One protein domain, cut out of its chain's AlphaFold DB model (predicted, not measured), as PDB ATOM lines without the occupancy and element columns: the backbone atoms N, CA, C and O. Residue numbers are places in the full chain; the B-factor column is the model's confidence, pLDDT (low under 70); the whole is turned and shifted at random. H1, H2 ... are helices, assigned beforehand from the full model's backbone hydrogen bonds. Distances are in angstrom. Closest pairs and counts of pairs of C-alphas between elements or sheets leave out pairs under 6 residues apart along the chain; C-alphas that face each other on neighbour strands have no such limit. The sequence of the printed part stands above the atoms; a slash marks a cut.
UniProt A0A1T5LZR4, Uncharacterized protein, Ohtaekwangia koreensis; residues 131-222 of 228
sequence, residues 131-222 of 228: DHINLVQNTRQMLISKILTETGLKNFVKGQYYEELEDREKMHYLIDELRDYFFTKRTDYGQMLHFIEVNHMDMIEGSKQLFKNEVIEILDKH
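What this domain is: This is residues 131 to 222 of the 228 residues of an uncharacterized protein of Ohtaekwangia koreensis (UniProt A0A1T5LZR4). The longest helix, H5, runs through the middle, crossing H1 and then H3, while H4 and H2 stand across opposite ends of H1. The printed part has 92 residues with five named helices, H1 to H5 in chain order, and no named strand: all helix. It is compact, with a radius of gyration of the C-alphas of 13.6 A and spans of 40 by 26 by 21 A.

How they stand to each other: H5, residues 203 to 222, touches H1, residues 131 to 147, with residues 203 to 211 alone, at a steep tilt of 39 degrees, the same way; their closest C-alphas, of Val 136 and Ser 207, are 5.6 A apart. H5 touches H3, residues 168 to 184, at Ile 218 and Leu 178, closest C-alphas 7.2 A apart. H4, residues 189 to 198, touches H5; the closest C-alphas, of Ile 196 and Gly 206, are 5.1 A apart. H2, residues 150 to 161, touches H3, about perpendicular at 88 degrees; the closest C-alphas, of Glu 150 and Met 171, are 7.1 A apart. Every O i to N i+4 pair is within hydrogen-bond range in H1, H2, H3 and H4; in H5, 14 of 16.

Where its parts are: H5 is 29.6 A long, H1 24.2 A and H3 24.1 A. C-alpha 131 is at (138.167, 112.587, 215.144) and C-alpha 222 at (123.004, 102.525, 246.150).

The domain as a whole: The printed part has no cut and no long link. No printed residue is under 70 in pLDDT.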
ATOM      1  N   ASP A 131     137.236 113.517 214.505       77.44
ATOM      2  CA  ASP A 131     138.167 112.587 215.144       77.44
ATOM      3  C   ASP A 131     138.065 112.555 216.680       77.44
ATOM      4  O   ASP A 131     138.131 111.478 217.267       77.44
ATOM      5  N   HIS A 132     137.860 113.698 217.344       84.94
ATOM      6  CA  HIS A 132     137.705 113.767 218.801       84.94
ATOM      7  C   HIS A 132     136.375 113.155 219.249       84.94
ATOM      8  O   HIS A 132     136.347 112.390 220.211       84.94
ATOM      9  N   ILE A 133     135.290 113.424 218.514       85.88
ATOM     10  CA  ILE A 133     133.982 112.804 218.777       85.88
ATOM     11  C   ILE A 133     134.099 111.283 218.647       85.88
ATOM     12  O   ILE A 133     133.714 110.553 219.561       85.88
ATOM     13  N   ASN A 134     134.700 110.806 217.554       83.75
ATOM     14  CA  ASN A 134     134.919 109.379 217.328       83.75
ATOM     15  C   ASN A 134     135.787 108.754 218.428       83.75
ATOM     16  O   ASN A 134     135.488 107.659 218.900       83.75
ATOM     17  N   LEU A 135     136.843 109.441 218.869       87.75
ATOM     18  CA  LEU A 135     137.724 108.961 219.930       87.75
ATOM     19  C   LEU A 135     136.990 108.835 221.270       87.75
ATOM     20  O   LEU A 135     137.088 107.791 221.919       87.75
ATOM     21  N   VAL A 136     136.220 109.854 221.666       89.88
ATOM     22  CA  VAL A 136     135.416 109.821 222.898       89.88
ATOM     23  C   VAL A 136     134.353 108.731 222.810       89.88
ATOM     24  O   VAL A 136     134.193 107.949 223.747       89.88
ATOM     25  N   GLN A 137     133.668 108.615 221.674       91.75
ATOM     26  CA  GLN A 137     132.660 107.585 221.450       91.75
ATOM     27  C   GLN A 137     133.253 106.172 221.544       91.75
ATOM     28  O   GLN A 137     132.720 105.344 222.284       91.75
ATOM     29  N   ASN A 138     134.358 105.899 220.846       89.44
ATOM     30  CA  ASN A 138     135.012 104.588 220.851       89.44
ATOM     31  C   ASN A 138     135.539 104.226 222.244       89.44
ATOM     32  O   ASN A 138     135.324 103.111 222.725       89.44
ATOM     33  N   THR A 139     136.182 105.182 222.921       91.06
ATOM     34  CA  THR A 139     136.662 105.002 224.298       91.06
ATOM     35  C   THR A 139     135.505 104.663 225.229       91.06
ATOM     36  O   THR A 139     135.568 103.673 225.960       91.06
ATOM     37  N   ARG A 140     134.404 105.418 225.147       92.69
ATOM     38  CA  ARG A 140     133.216 105.199 225.975       92.69
ATOM     39  C   ARG A 140     132.555 103.850 225.697       92.69
ATOM     40  O   ARG A 140     132.248 103.136 226.643       92.69
ATOM     41  N   GLN A 141     132.392 103.451 224.435       92.81
ATOM     42  CA  GLN A 141     131.829 102.138 224.081       92.81
ATOM     43  C   GLN A 141     132.664 100.976 224.638       92.81
ATOM     44  O   GLN A 141     132.106 100.011 225.164       92.81
ATOM     45  N   MET A 142     133.996 101.080 224.585       92.31
ATOM     46  CA  MET A 142     134.894 100.094 225.193       92.31
ATOM     47  C   MET A 142     134.741 100.041 226.723       92.31
ATOM     48  O   MET A 142     134.823  98.969 227.316       92.31
ATOM     49  N   LEU A 143     134.554 101.181 227.388       93.56
ATOM     50  CA  LEU A 143     134.370 101.225 228.841       93.56
ATOM     51  C   LEU A 143     133.003 100.670 229.261       93.56
ATOM     52  O   LEU A 143     132.930  99.907 230.223       93.56
ATOM     53  N   ILE A 144     131.950 100.966 228.495       93.50
ATOM     54  CA  ILE A 144     130.603 100.414 228.698       93.50
ATOM     55  C   ILE A 144     130.628  98.885 228.595       93.50
ATOM     56  O   ILE A 144     130.125  98.195 229.479       93.50
ATOM     57  N   SER A 145     131.254  98.329 227.554       91.81
ATOM     58  CA  SER A 145     131.320  96.870 227.396       91.81
ATOM     59  C   SER A 145     132.111  96.191 228.515       91.81
ATOM     60  O   SER A 145     131.799  95.061 228.882       91.81
ATOM     61  N   LYS A 146     133.096  96.886 229.100       92.62
ATOM     62  CA  LYS A 146     133.826  96.408 230.278       92.62
ATOM     63  C   LYS A 146     132.964  96.443 231.539       92.62
ATOM     64  O   LYS A 146     132.939  95.440 232.251       92.62
ATOM     65  N   ILE A 147     132.272  97.552 231.824       93.69
ATOM     66  CA  ILE A 147     131.510  97.706 233.076       93.69
ATOM     67  C   ILE A 147     130.244  96.848 233.110       93.69
ATOM     68  O   ILE A 147     129.896  96.345 234.173       93.69
ATOM     69  N   LEU A 148     129.583  96.628 231.967       94.56
ATOM     70  CA  LEU A 148     128.332  95.861 231.868       94.56
ATOM     71  C   LEU A 148     128.557  94.337 231.918       94.56
ATOM     72  O   LEU A 148     127.879  93.563 231.244       94.56
ATOM     73  N   THR A 149     129.520  93.905 232.729       93.38
ATOM     74  CA  THR A 149     129.809  92.508 233.052       93.38
ATOM     75  C   THR A 149     129.888  92.357 234.568       93.38
ATOM     76  O   THR A 149     130.272  93.298 235.260       93.38
ATOM     77  N   GLU A 150     129.576  91.169 235.096       89.88
ATOM     78  CA  GLU A 150     129.670  90.907 236.544       89.88
ATOM     79  C   GLU A 150     131.069  91.241 237.091       89.88
ATOM     80  O   GLU A 150     131.215  91.981 238.062       89.88
ATOM     81  N   THR A 151     132.115  90.753 236.421       92.25
ATOM     82  CA  THR A 151     133.511  91.012 236.797       92.25
ATOM     83  C   THR A 151     133.868  92.494 236.695       92.25
ATOM     84  O   THR A 151     134.558  93.025 237.563       92.25
ATOM     85  N   GLY A 152     133.405  93.174 235.643       92.56
ATOM     86  CA  GLY A 152     133.667  94.592 235.426       92.56
ATOM     87  C   GLY A 152     133.083  95.466 236.525       92.56
ATOM     88  O   GLY A 152     133.811  96.269 237.112       92.56
ATOM     89  N   LEU A 153     131.803  95.267 236.846       93.56
ATOM     90  CA  LEU A 153     131.129  96.019 237.899       93.56
ATOM     91  C   LEU A 153     131.757  95.751 239.272       93.56
ATOM     92  O   LEU A 153     132.058  96.703 239.989       93.56
ATOM     93  N   LYS A 154     132.040  94.486 239.616       91.88
ATOM     94  CA  LYS A 154     132.721  94.132 240.875       91.88
ATOM     95  C   LYS A 154     134.066  94.842 241.021       91.88
ATOM     96  O   LYS A 154     134.340  95.435 242.062       91.88
ATOM     97  N   ASN A 155     134.888  94.813 239.972       91.88
ATOM     98  CA  ASN A 155     136.195  95.468 239.978       91.88
ATOM     99  C   ASN A 155     136.071  96.988 240.131       91.88
ATOM    100  O   ASN A 155     136.862  97.597 240.851       91.88
ATOM    101  N   PHE A 156     135.082  97.599 239.475       93.06
ATOM    102  CA  PHE A 156     134.839  99.033 239.589       93.06
ATOM    103  C   PHE A 156     134.400  99.423 241.000       93.06
ATOM    104  O   PHE A 156     134.995 100.325 241.585       93.06
ATOM    105  N   VAL A 157     133.417  98.713 241.567       90.69
ATOM    106  CA  VAL A 157     132.910  98.967 242.926       90.69
ATOM    107  C   VAL A 157     134.031  98.833 243.950       90.69
ATOM    108  O   VAL A 157     134.254  99.757 244.730       90.69
ATOM    109  N   LYS A 158     134.816  97.752 243.878       89.75
ATOM    110  CA  LYS A 158     135.974  97.546 244.757       89.75
ATOM    111  C   LYS A 158     137.001  98.669 244.643       89.75
ATOM    112  O   LYS A 158     137.572  99.084 245.646       89.75
ATOM    113  N   GLY A 159     137.230  99.174 243.432       87.25
ATOM    114  CA  GLY A 159     138.169 100.264 243.186       87.25
ATOM    115  C   GLY A 159     137.677 101.653 243.607       87.25
ATOM    116  O   GLY A 159     138.519 102.524 243.803       87.25
ATOM    117  N   GLN A 160     136.362 101.888 243.702       88.81
ATOM    118  CA  GLN A 160     135.796 103.204 244.049       88.81
ATOM    119  C   GLN A 160     135.308 103.303 245.491       88.81
ATOM    120  O   GLN A 160     135.598 104.290 246.157       88.81
ATOM    121  N   TYR A 161     134.609 102.283 245.980       85.88
ATOM    122  CA  TYR A 161     133.969 102.302 247.299       85.88
ATOM    123  C   TYR A 161     134.740 101.492 248.345       85.88
ATOM    124  O   TYR A 161     134.375 101.509 249.513       85.88
ATOM    125  N   TYR A 162     135.803 100.780 247.946       82.75
ATOM    126  CA  TYR A 162     136.508  99.812 248.799       82.75
ATOM    127  C   TYR A 162     135.583  98.711 249.357       82.75
ATOM    128  O   TYR A 162     135.874  98.112 250.390       82.75
ATOM    129  N   GLU A 163     134.488  98.418 248.648       80.38
ATOM    130  CA  GLU A 163     133.501  97.396 249.008       80.38
ATOM    131  C   GLU A 163     133.548  96.194 248.055       80.38
ATOM    132  O   GLU A 163     133.877  96.316 246.873       80.38
ATOM    133  N   GLU A 164     133.172  95.019 248.560       85.25
ATOM    134  CA  GLU A 164     132.973  93.826 247.737       85.25
ATOM    135  C   GLU A 164     131.481  93.637 247.440       85.25
ATOM    136  O   GLU A 164     130.655  93.491 248.341       85.25
ATOM    137  N   LEU A 165     131.121  93.649 246.154       85.44
ATOM    138  CA  LEU A 165     129.753  93.395 245.699       85.44
ATOM    139  C   LEU A 165     129.542  91.886 245.511       85.44
ATOM    140  O   LEU A 165     129.701  91.354 244.410       85.44
ATOM    141  N   GLU A 166     129.235  91.189 246.603       87.38
ATOM    142  CA  GLU A 166     129.011  89.734 246.597       87.38
ATOM    143  C   GLU A 166     127.553  89.340 246.325       87.38
ATOM    144  O   GLU A 166     127.295  88.256 245.797       87.38
ATOM    145  N   ASP A 167     126.606  90.230 246.633       90.12
ATOM    146  CA  ASP A 167     125.182  90.016 246.383       90.12
ATOM    147  C   ASP A 167     124.897  89.990 244.875       90.12
ATOM    148  O   ASP A 167     124.998  90.996 244.163       90.12
ATOM    149  N   ARG A 168     124.534  88.800 244.393       88.06
ATOM    150  CA  ARG A 168     124.278  88.545 242.979       88.06
ATOM    151  C   ARG A 168     123.024  89.256 242.472       88.06
ATOM    152  O   ARG A 168     123.034  89.729 241.337       88.06
ATOM    153  N   GLU A 169     121.970  89.341 243.277       89.44
ATOM    154  CA  GLU A 169     120.727  90.014 242.883       89.44
ATOM    155  C   GLU A 169     120.951  91.523 242.795       89.44
ATOM    156  O   GLU A 169     120.635  92.127 241.766       89.44
ATOM    157  N   LYS A 170     121.610  92.113 243.806       90.19
ATOM    158  CA  LYS A 170     122.002  93.531 243.781       90.19
ATOM    159  C   LYS A 170     122.891  93.838 242.573       90.19
ATOM    160  O   LYS A 170     122.703  94.851 241.909       90.19
ATOM    161  N   MET A 171     123.836  92.958 242.247       92.50
ATOM    162  CA  MET A 171     124.707  93.132 241.084       92.50
ATOM    163  C   MET A 171     123.944  93.123 239.756       92.50
ATOM    164  O   MET A 171     124.174  94.008 238.933       92.50
ATOM    165  N   HIS A 172     123.057  92.151 239.524       91.31
ATOM    166  CA  HIS A 172     122.269  92.110 238.288       91.31
ATOM    167  C   HIS A 172     121.376  93.344 238.155       91.31
ATOM    168  O   HIS A 172     121.347  93.950 237.086       91.31
ATOM    169  N   TYR A 173     120.743  93.760 239.253       94.50
ATOM    170  CA  TYR A 173     119.957  94.988 239.301       94.50
ATOM    171  C   TYR A 173     120.787  96.220 238.887       94.50
ATOM    172  O   TYR A 173     120.380  96.968 238.001       94.50
ATOM    173  N   LEU A 174     121.989  96.396 239.447       93.81
ATOM    174  CA  LEU A 174     122.870  97.522 239.104       93.81
ATOM    175  C   LEU A 174     123.357  97.476 237.648       93.81
ATOM    176  O   LEU A 174     123.484  98.517 237.006       93.81
ATOM    177  N   ILE A 175     123.628  96.284 237.108       94.00
ATOM    178  CA  ILE A 175     123.979  96.122 235.689       94.00
ATOM    179  C   ILE A 175     122.816  96.556 234.797       94.00
ATOM    180  O   ILE A 175     123.052  97.212 233.781       94.00
ATOM    181  N   ASP A 176     121.585  96.194 235.151       94.19
ATOM    182  CA  ASP A 176     120.402  96.571 234.381       94.19
ATOM    183  C   ASP A 176     120.136  98.080 234.457       94.19
ATOM    184  O   ASP A 176     119.844  98.683 233.426       94.19
ATOM    185  N   GLU A 177     120.343  98.714 235.613       94.81
ATOM    186  CA  GLU A 177     120.236 100.174 235.761       94.81
ATOM    187  C   GLU A 177     121.303 100.917 234.938       94.81
ATOM    188  O   GLU A 177     120.991 101.856 234.204       94.81
ATOM    189  N   LEU A 178     122.559 100.457 234.979       94.19
ATOM    190  CA  LEU A 178     123.629 101.003 234.140       94.19
ATOM    191  C   LEU A 178     123.331 100.803 232.650       94.19
ATOM    192  O   LEU A 178     123.588 101.694 231.838       94.19
ATOM    193  N   ARG A 179     122.789  99.641 232.272       94.31
ATOM    194  CA  ARG A 179     122.382  99.360 230.893       94.31
ATOM    195  C   ARG A 179     121.296 100.341 230.466       94.31
ATOM    196  O   ARG A 179     121.461 101.000 229.443       94.31
ATOM    197  N   ASP A 180     120.231 100.474 231.245       94.12
ATOM    198  CA  ASP A 180     119.147 101.402 230.935       94.12
ATOM    199  C   ASP A 180     119.680 102.827 230.749       94.12
ATOM    200  O   ASP A 180     119.453 103.434 229.702       94.12
ATOM    201  N   TYR A 181     120.520 103.308 231.669       94.00
ATOM    202  CA  TYR A 181     121.159 104.616 231.551       94.00
ATOM    203  C   TYR A 181     121.956 104.772 230.246       94.00
ATOM    204  O   TYR A 181     121.737 105.725 229.494       94.00
ATOM    205  N   PHE A 182     122.870 103.845 229.940       93.00
ATOM    206  CA  PHE A 182     123.769 103.992 228.791       93.00
ATOM    207  C   PHE A 182     123.082 103.814 227.434       93.00
ATOM    208  O   PHE A 182     123.594 104.337 226.440       93.00
ATOM    209  N   PHE A 183     121.959 103.094 227.373       90.44
ATOM    210  CA  PHE A 183     121.227 102.850 226.127       90.44
ATOM    211  C   PHE A 183     120.042 103.799 225.905       90.44
ATOM    212  O   PHE A 183     119.641 103.980 224.754       90.44
ATOM    213  N   THR A 184     119.499 104.428 226.951       88.56
ATOM    214  CA  THR A 184     118.364 105.362 226.821       88.56
ATOM    215  C   THR A 184     118.774 106.828 226.893       88.56
ATOM    216  O   THR A 184     118.183 107.664 226.201       88.56
ATOM    217  N   LYS A 185     119.797 107.176 227.686       88.75
ATOM    218  CA  LYS A 185     120.228 108.567 227.835       88.75
ATOM    219  C   LYS A 185     120.977 109.018 226.586       88.75
ATOM    220  O   LYS A 185     121.982 108.433 226.182       88.75
ATOM    221  N   ARG A 186     120.499 110.107 225.979       86.75
ATOM    222  CA  ARG A 186     121.186 110.747 224.854       86.75
ATOM    223  C   ARG A 186     122.534 111.299 225.324       86.75
ATOM    224  O   ARG A 186     122.579 112.118 226.235       86.75
ATOM    225  N   THR A 187     123.611 110.881 224.665       87.62
ATOM    226  CA  THR A 187     124.956 111.413 224.908       87.62
ATOM    227  C   THR A 187     125.116 112.785 224.257       87.62
ATOM    228  O   THR A 187     124.906 112.922 223.047       87.62
ATOM    229  N   ASP A 188     125.526 113.783 225.038       88.38
ATOM    230  CA  ASP A 188     125.941 115.093 224.534       88.38
ATOM    231  C   ASP A 188     127.470 115.142 224.405       88.38
ATOM    232  O   ASP A 188     128.202 115.445 225.348       88.38
ATOM    233  N   TYR A 189     127.967 114.796 223.216       86.62
ATOM    234  CA  TYR A 189     129.403 114.813 222.943       86.62
ATOM    235  C   TYR A 189     129.999 116.223 222.974       86.62
ATOM    236  O   TYR A 189     131.183 116.354 223.269       86.62
ATOM    237  N   GLY A 190     129.203 117.266 222.713       82.94
ATOM    238  CA  GLY A 190     129.669 118.649 222.793       82.94
ATOM    239  C   GLY A 190     130.014 119.018 224.230       82.94
ATOM    240  O   GLY A 190     131.128 119.460 224.502       82.94
ATOM    241  N   GLN A 191     129.104 118.728 225.163       85.38
ATOM    242  CA  GLN A 191     129.333 118.959 226.590       85.38
ATOM    243  C   GLN A 191     130.515 118.140 227.130       85.38
ATOM    244  O   GLN A 191     131.325 118.646 227.909       85.38
ATOM    245  N   MET A 192     130.641 116.878 226.708       89.00
ATOM    246  CA  MET A 192     131.764 116.027 227.108       89.00
ATOM    247  C   MET A 192     133.100 116.607 226.653       89.00
ATOM    248  O   MET A 192     134.033 116.713 227.443       89.00
ATOM    249  N   LEU A 193     133.199 116.993 225.386       87.25
ATOM    250  CA  LEU A 193     134.441 117.518 224.848       87.25
ATOM    251  C   LEU A 193     134.786 118.887 225.456       87.25
ATOM    252  O   LEU A 193     135.950 119.129 225.763       87.25
ATOM    253  N   HIS A 194     133.779 119.717 225.750       85.31
ATOM    254  CA  HIS A 194     133.969 120.966 226.487       85.31
ATOM    255  C   HIS A 194     134.594 120.728 227.858       85.31
ATOM    256  O   HIS A 194     135.572 121.373 228.226       85.31
ATOM    257  N   PHE A 195     134.069 119.750 228.602       88.25
ATOM    258  CA  PHE A 195     134.623 119.377 229.898       88.25
ATOM    259  C   PHE A 195     136.091 118.945 229.788       88.25
ATOM    260  O   PHE A 195     136.906 119.345 230.617       88.25
ATOM    261  N   ILE A 196     136.445 118.152 228.774       89.19
ATOM    262  CA  ILE A 196     137.827 117.700 228.564       89.19
ATOM    263  C   ILE A 196     138.757 118.893 228.322       89.19
ATOM    264  O   ILE A 196     139.815 118.981 228.948       89.19
ATOM    265  N   GLU A 197     138.350 119.824 227.461       84.69
ATOM    266  CA  GLU A 197     139.151 120.997 227.106       84.69
ATOM    267  C   GLU A 197     139.319 121.980 228.264       84.69
ATOM    268  O   GLU A 197     140.447 122.378 228.559       84.69
ATOM    269  N   VAL A 198     138.229 122.328 228.956       86.25
ATOM    270  CA  VAL A 198     138.252 123.261 230.098       86.25
ATOM    271  C   VAL A 198     139.138 122.745 231.231       86.25
ATOM    272  O   VAL A 198     139.779 123.528 231.926       86.25
ATOM    273  N   ASN A 199     139.212 121.425 231.405       87.06
ATOM    274  CA  ASN A 199     140.067 120.799 232.410       87.06
ATOM    275  C   ASN A 199     141.467 120.441 231.878       87.06
ATOM    276  O   ASN A 199     142.236 119.798 232.591       87.06
ATOM    277  N   HIS A 200     141.808 120.839 230.647       88.69
ATOM    278  CA  HIS A 200     143.095 120.570 229.998       88.69
ATOM    279  C   HIS A 200     143.508 119.088 230.034       88.69
ATOM    280  O   HIS A 200     144.682 118.757 230.218       88.69
ATOM    281  N   MET A 201     142.539 118.185 229.878       89.38
ATOM    282  CA  MET A 201     142.783 116.746 229.909       89.38
ATOM    283  C   MET A 201     143.128 116.206 228.522       89.38
ATOM    284  O   MET A 201     142.625 116.676 227.502       89.38
ATOM    285  N   ASP A 202     143.946 115.154 228.493       92.12
ATOM    286  CA  ASP A 202     144.053 114.310 227.304       92.12
ATOM    287  C   ASP A 202     142.677 113.705 226.967       92.12
ATOM    288  O   ASP A 202     141.928 113.324 227.866       92.12
ATOM    289  N   MET A 203     142.344 113.588 225.680       87.69
ATOM    290  CA  MET A 203     141.018 113.137 225.231       87.69
ATOM    291  C   MET A 203     140.644 111.745 225.743       87.69
ATOM    292  O   MET A 203     139.491 111.506 226.112       87.69
ATOM    293  N   ILE A 204     141.605 110.818 225.790       86.56
ATOM    294  CA  ILE A 204     141.353 109.467 226.293       86.56
ATOM    295  C   ILE A 204     141.141 109.521 227.804       86.56
ATOM    296  O   ILE A 204     140.215 108.889 228.317       86.56
ATOM    297  N   GLU A 205     141.973 110.270 228.522       89.81
ATOM    298  CA  GLU A 205     141.882 110.347 229.980       89.81
ATOM    299  C   GLU A 205     140.627 111.088 230.448       89.81
ATOM    300  O   GLU A 205     139.898 110.596 231.309       89.81
ATOM    301  N   GLY A 206     140.291 112.202 229.802       92.19
ATOM    302  CA  GLY A 206     139.063 112.940 230.055       92.19
ATOM    303  C   GLY A 206     137.812 112.117 229.740       92.19
ATOM    304  O   GLY A 206     136.859 112.126 230.518       92.19
ATOM    305  N   SER A 207     137.831 111.320 228.664       91.31
ATOM    306  CA  SER A 207     136.748 110.379 228.344       91.31
ATOM    307  C   SER A 207     136.568 109.310 229.429       91.31
ATOM    308  O   SER A 207     135.436 109.035 229.837       91.31
ATOM    309  N   LYS A 208     137.664 108.739 229.953       92.19
ATOM    310  CA  LYS A 208     137.601 107.795 231.082       92.19
ATOM    311  C   LYS A 208     137.047 108.453 232.340       92.19
ATOM    312  O   LYS A 208     136.231 107.834 233.019       92.19
ATOM    313  N   GLN A 209     137.483 109.672 232.651       93.12
ATOM    314  CA  GLN A 209     137.038 110.388 233.842       93.12
ATOM    315  C   GLN A 209     135.545 110.724 233.767       93.12
ATOM    316  O   GLN A 209     134.823 110.499 234.734       93.12
ATOM    317  N   LEU A 210     135.062 111.189 232.612       94.31
ATOM    318  CA  LEU A 210     133.637 111.428 232.378       94.31
ATOM    319  C   LEU A 210     132.820 110.150 232.554       94.31
ATOM    320  O   LEU A 210     131.877 110.137 233.339       94.31
ATOM    321  N   PHE A 211     133.221 109.062 231.891       94.81
ATOM    322  CA  PHE A 211     132.563 107.765 232.043       94.81
ATOM    323  C   PHE A 211     132.528 107.314 233.508       94.81
ATOM    324  O   PHE A 211     131.500 106.859 234.002       94.81
ATOM    325  N   LYS A 212     133.650 107.457 234.220       93.56
ATOM    326  CA  LYS A 212     133.754 107.111 235.637       93.56
ATOM    327  C   LYS A 212     132.755 107.911 236.477       93.56
ATOM    328  O   LYS A 212     132.084 107.314 237.311       93.56
ATOM    329  N   ASN A 213     132.641 109.216 236.238       93.50
ATOM    330  CA  ASN A 213     131.690 110.078 236.937       93.50
ATOM    331  C   ASN A 213     130.237 109.655 236.664       93.50
ATOM    332  O   ASN A 213     129.460 109.574 237.607       93.50
ATOM    333  N   GLU A 214     129.889 109.319 235.414       94.38
ATOM    334  CA  GLU A 214     128.545 108.823 235.068       94.38
ATOM    335  C   GLU A 214     128.197 107.538 235.837       94.38
ATOM    336  O   GLU A 214     127.092 107.399 236.352       94.38
ATOM    337  N   VAL A 215     129.138 106.589 235.927       94.44
ATOM    338  CA  VAL A 215     128.927 105.341 236.678       94.44
ATOM    339  C   VAL A 215     128.795 105.625 238.176       94.44
ATOM    340  O   VAL A 215     127.925 105.048 238.821       94.44
ATOM    341  N   ILE A 216     129.634 106.503 238.731       93.44
ATOM    342  CA  ILE A 216     129.582 106.882 240.150       93.44
ATOM    343  C   ILE A 216     128.234 107.523 240.488       93.44
ATOM    344  O   ILE A 216     127.575 107.030 241.387       93.44
ATOM    345  N   GLU A 217     127.753 108.487 239.700       92.50
ATOM    346  CA  GLU A 217     126.459 109.159 239.920       92.50
ATOM    347  C   GLU A 217     125.276 108.173 240.026       92.50
ATOM    348  O   GLU A 217     124.309 108.393 240.760       92.50
ATOM    349  N   ILE A 218     125.335 107.066 239.285       92.56
ATOM    350  CA  ILE A 218     124.314 106.012 239.326       92.56
ATOM    351  C   ILE A 218     124.490 105.151 240.575       92.56
ATOM    352  O   ILE A 218     123.518 104.857 241.268       92.56
ATOM    353  N   LEU A 219     125.726 104.743 240.863       91.75
ATOM    354  CA  LEU A 219     126.041 103.852 241.974       91.75
ATOM    355  C   LEU A 219     125.927 104.536 243.343       91.75
ATOM    356  O   LEU A 219     125.527 103.869 244.293       91.75
ATOM    357  N   ASP A 220     126.194 105.834 243.450       90.94
ATOM    358  CA  ASP A 220     126.104 106.605 244.694       90.94
ATOM    359  C   ASP A 220     124.719 106.456 245.334       90.94
ATOM    360  O   ASP A 220     124.607 106.191 246.528       90.94
ATOM    361  N   LYS A 221     123.653 106.404 244.528       87.81
ATOM    362  CA  LYS A 221     122.278 106.138 244.999       87.81
ATOM    363  C   LYS A 221     122.128 104.832 245.792       87.81
ATOM    364  O   LYS A 221     121.191 104.688 246.574       87.81
ATOM    365  N   HIS A 222     123.032 103.878 245.586       85.88
ATOM    366  CA  HIS A 222     123.004 102.525 246.150       85.88
ATOM    367  C   HIS A 222     124.076 102.269 247.210       85.88
ATOM    368  O   HIS A 222     124.031 101.225 247.879       85.88
TER     369      HIS A 222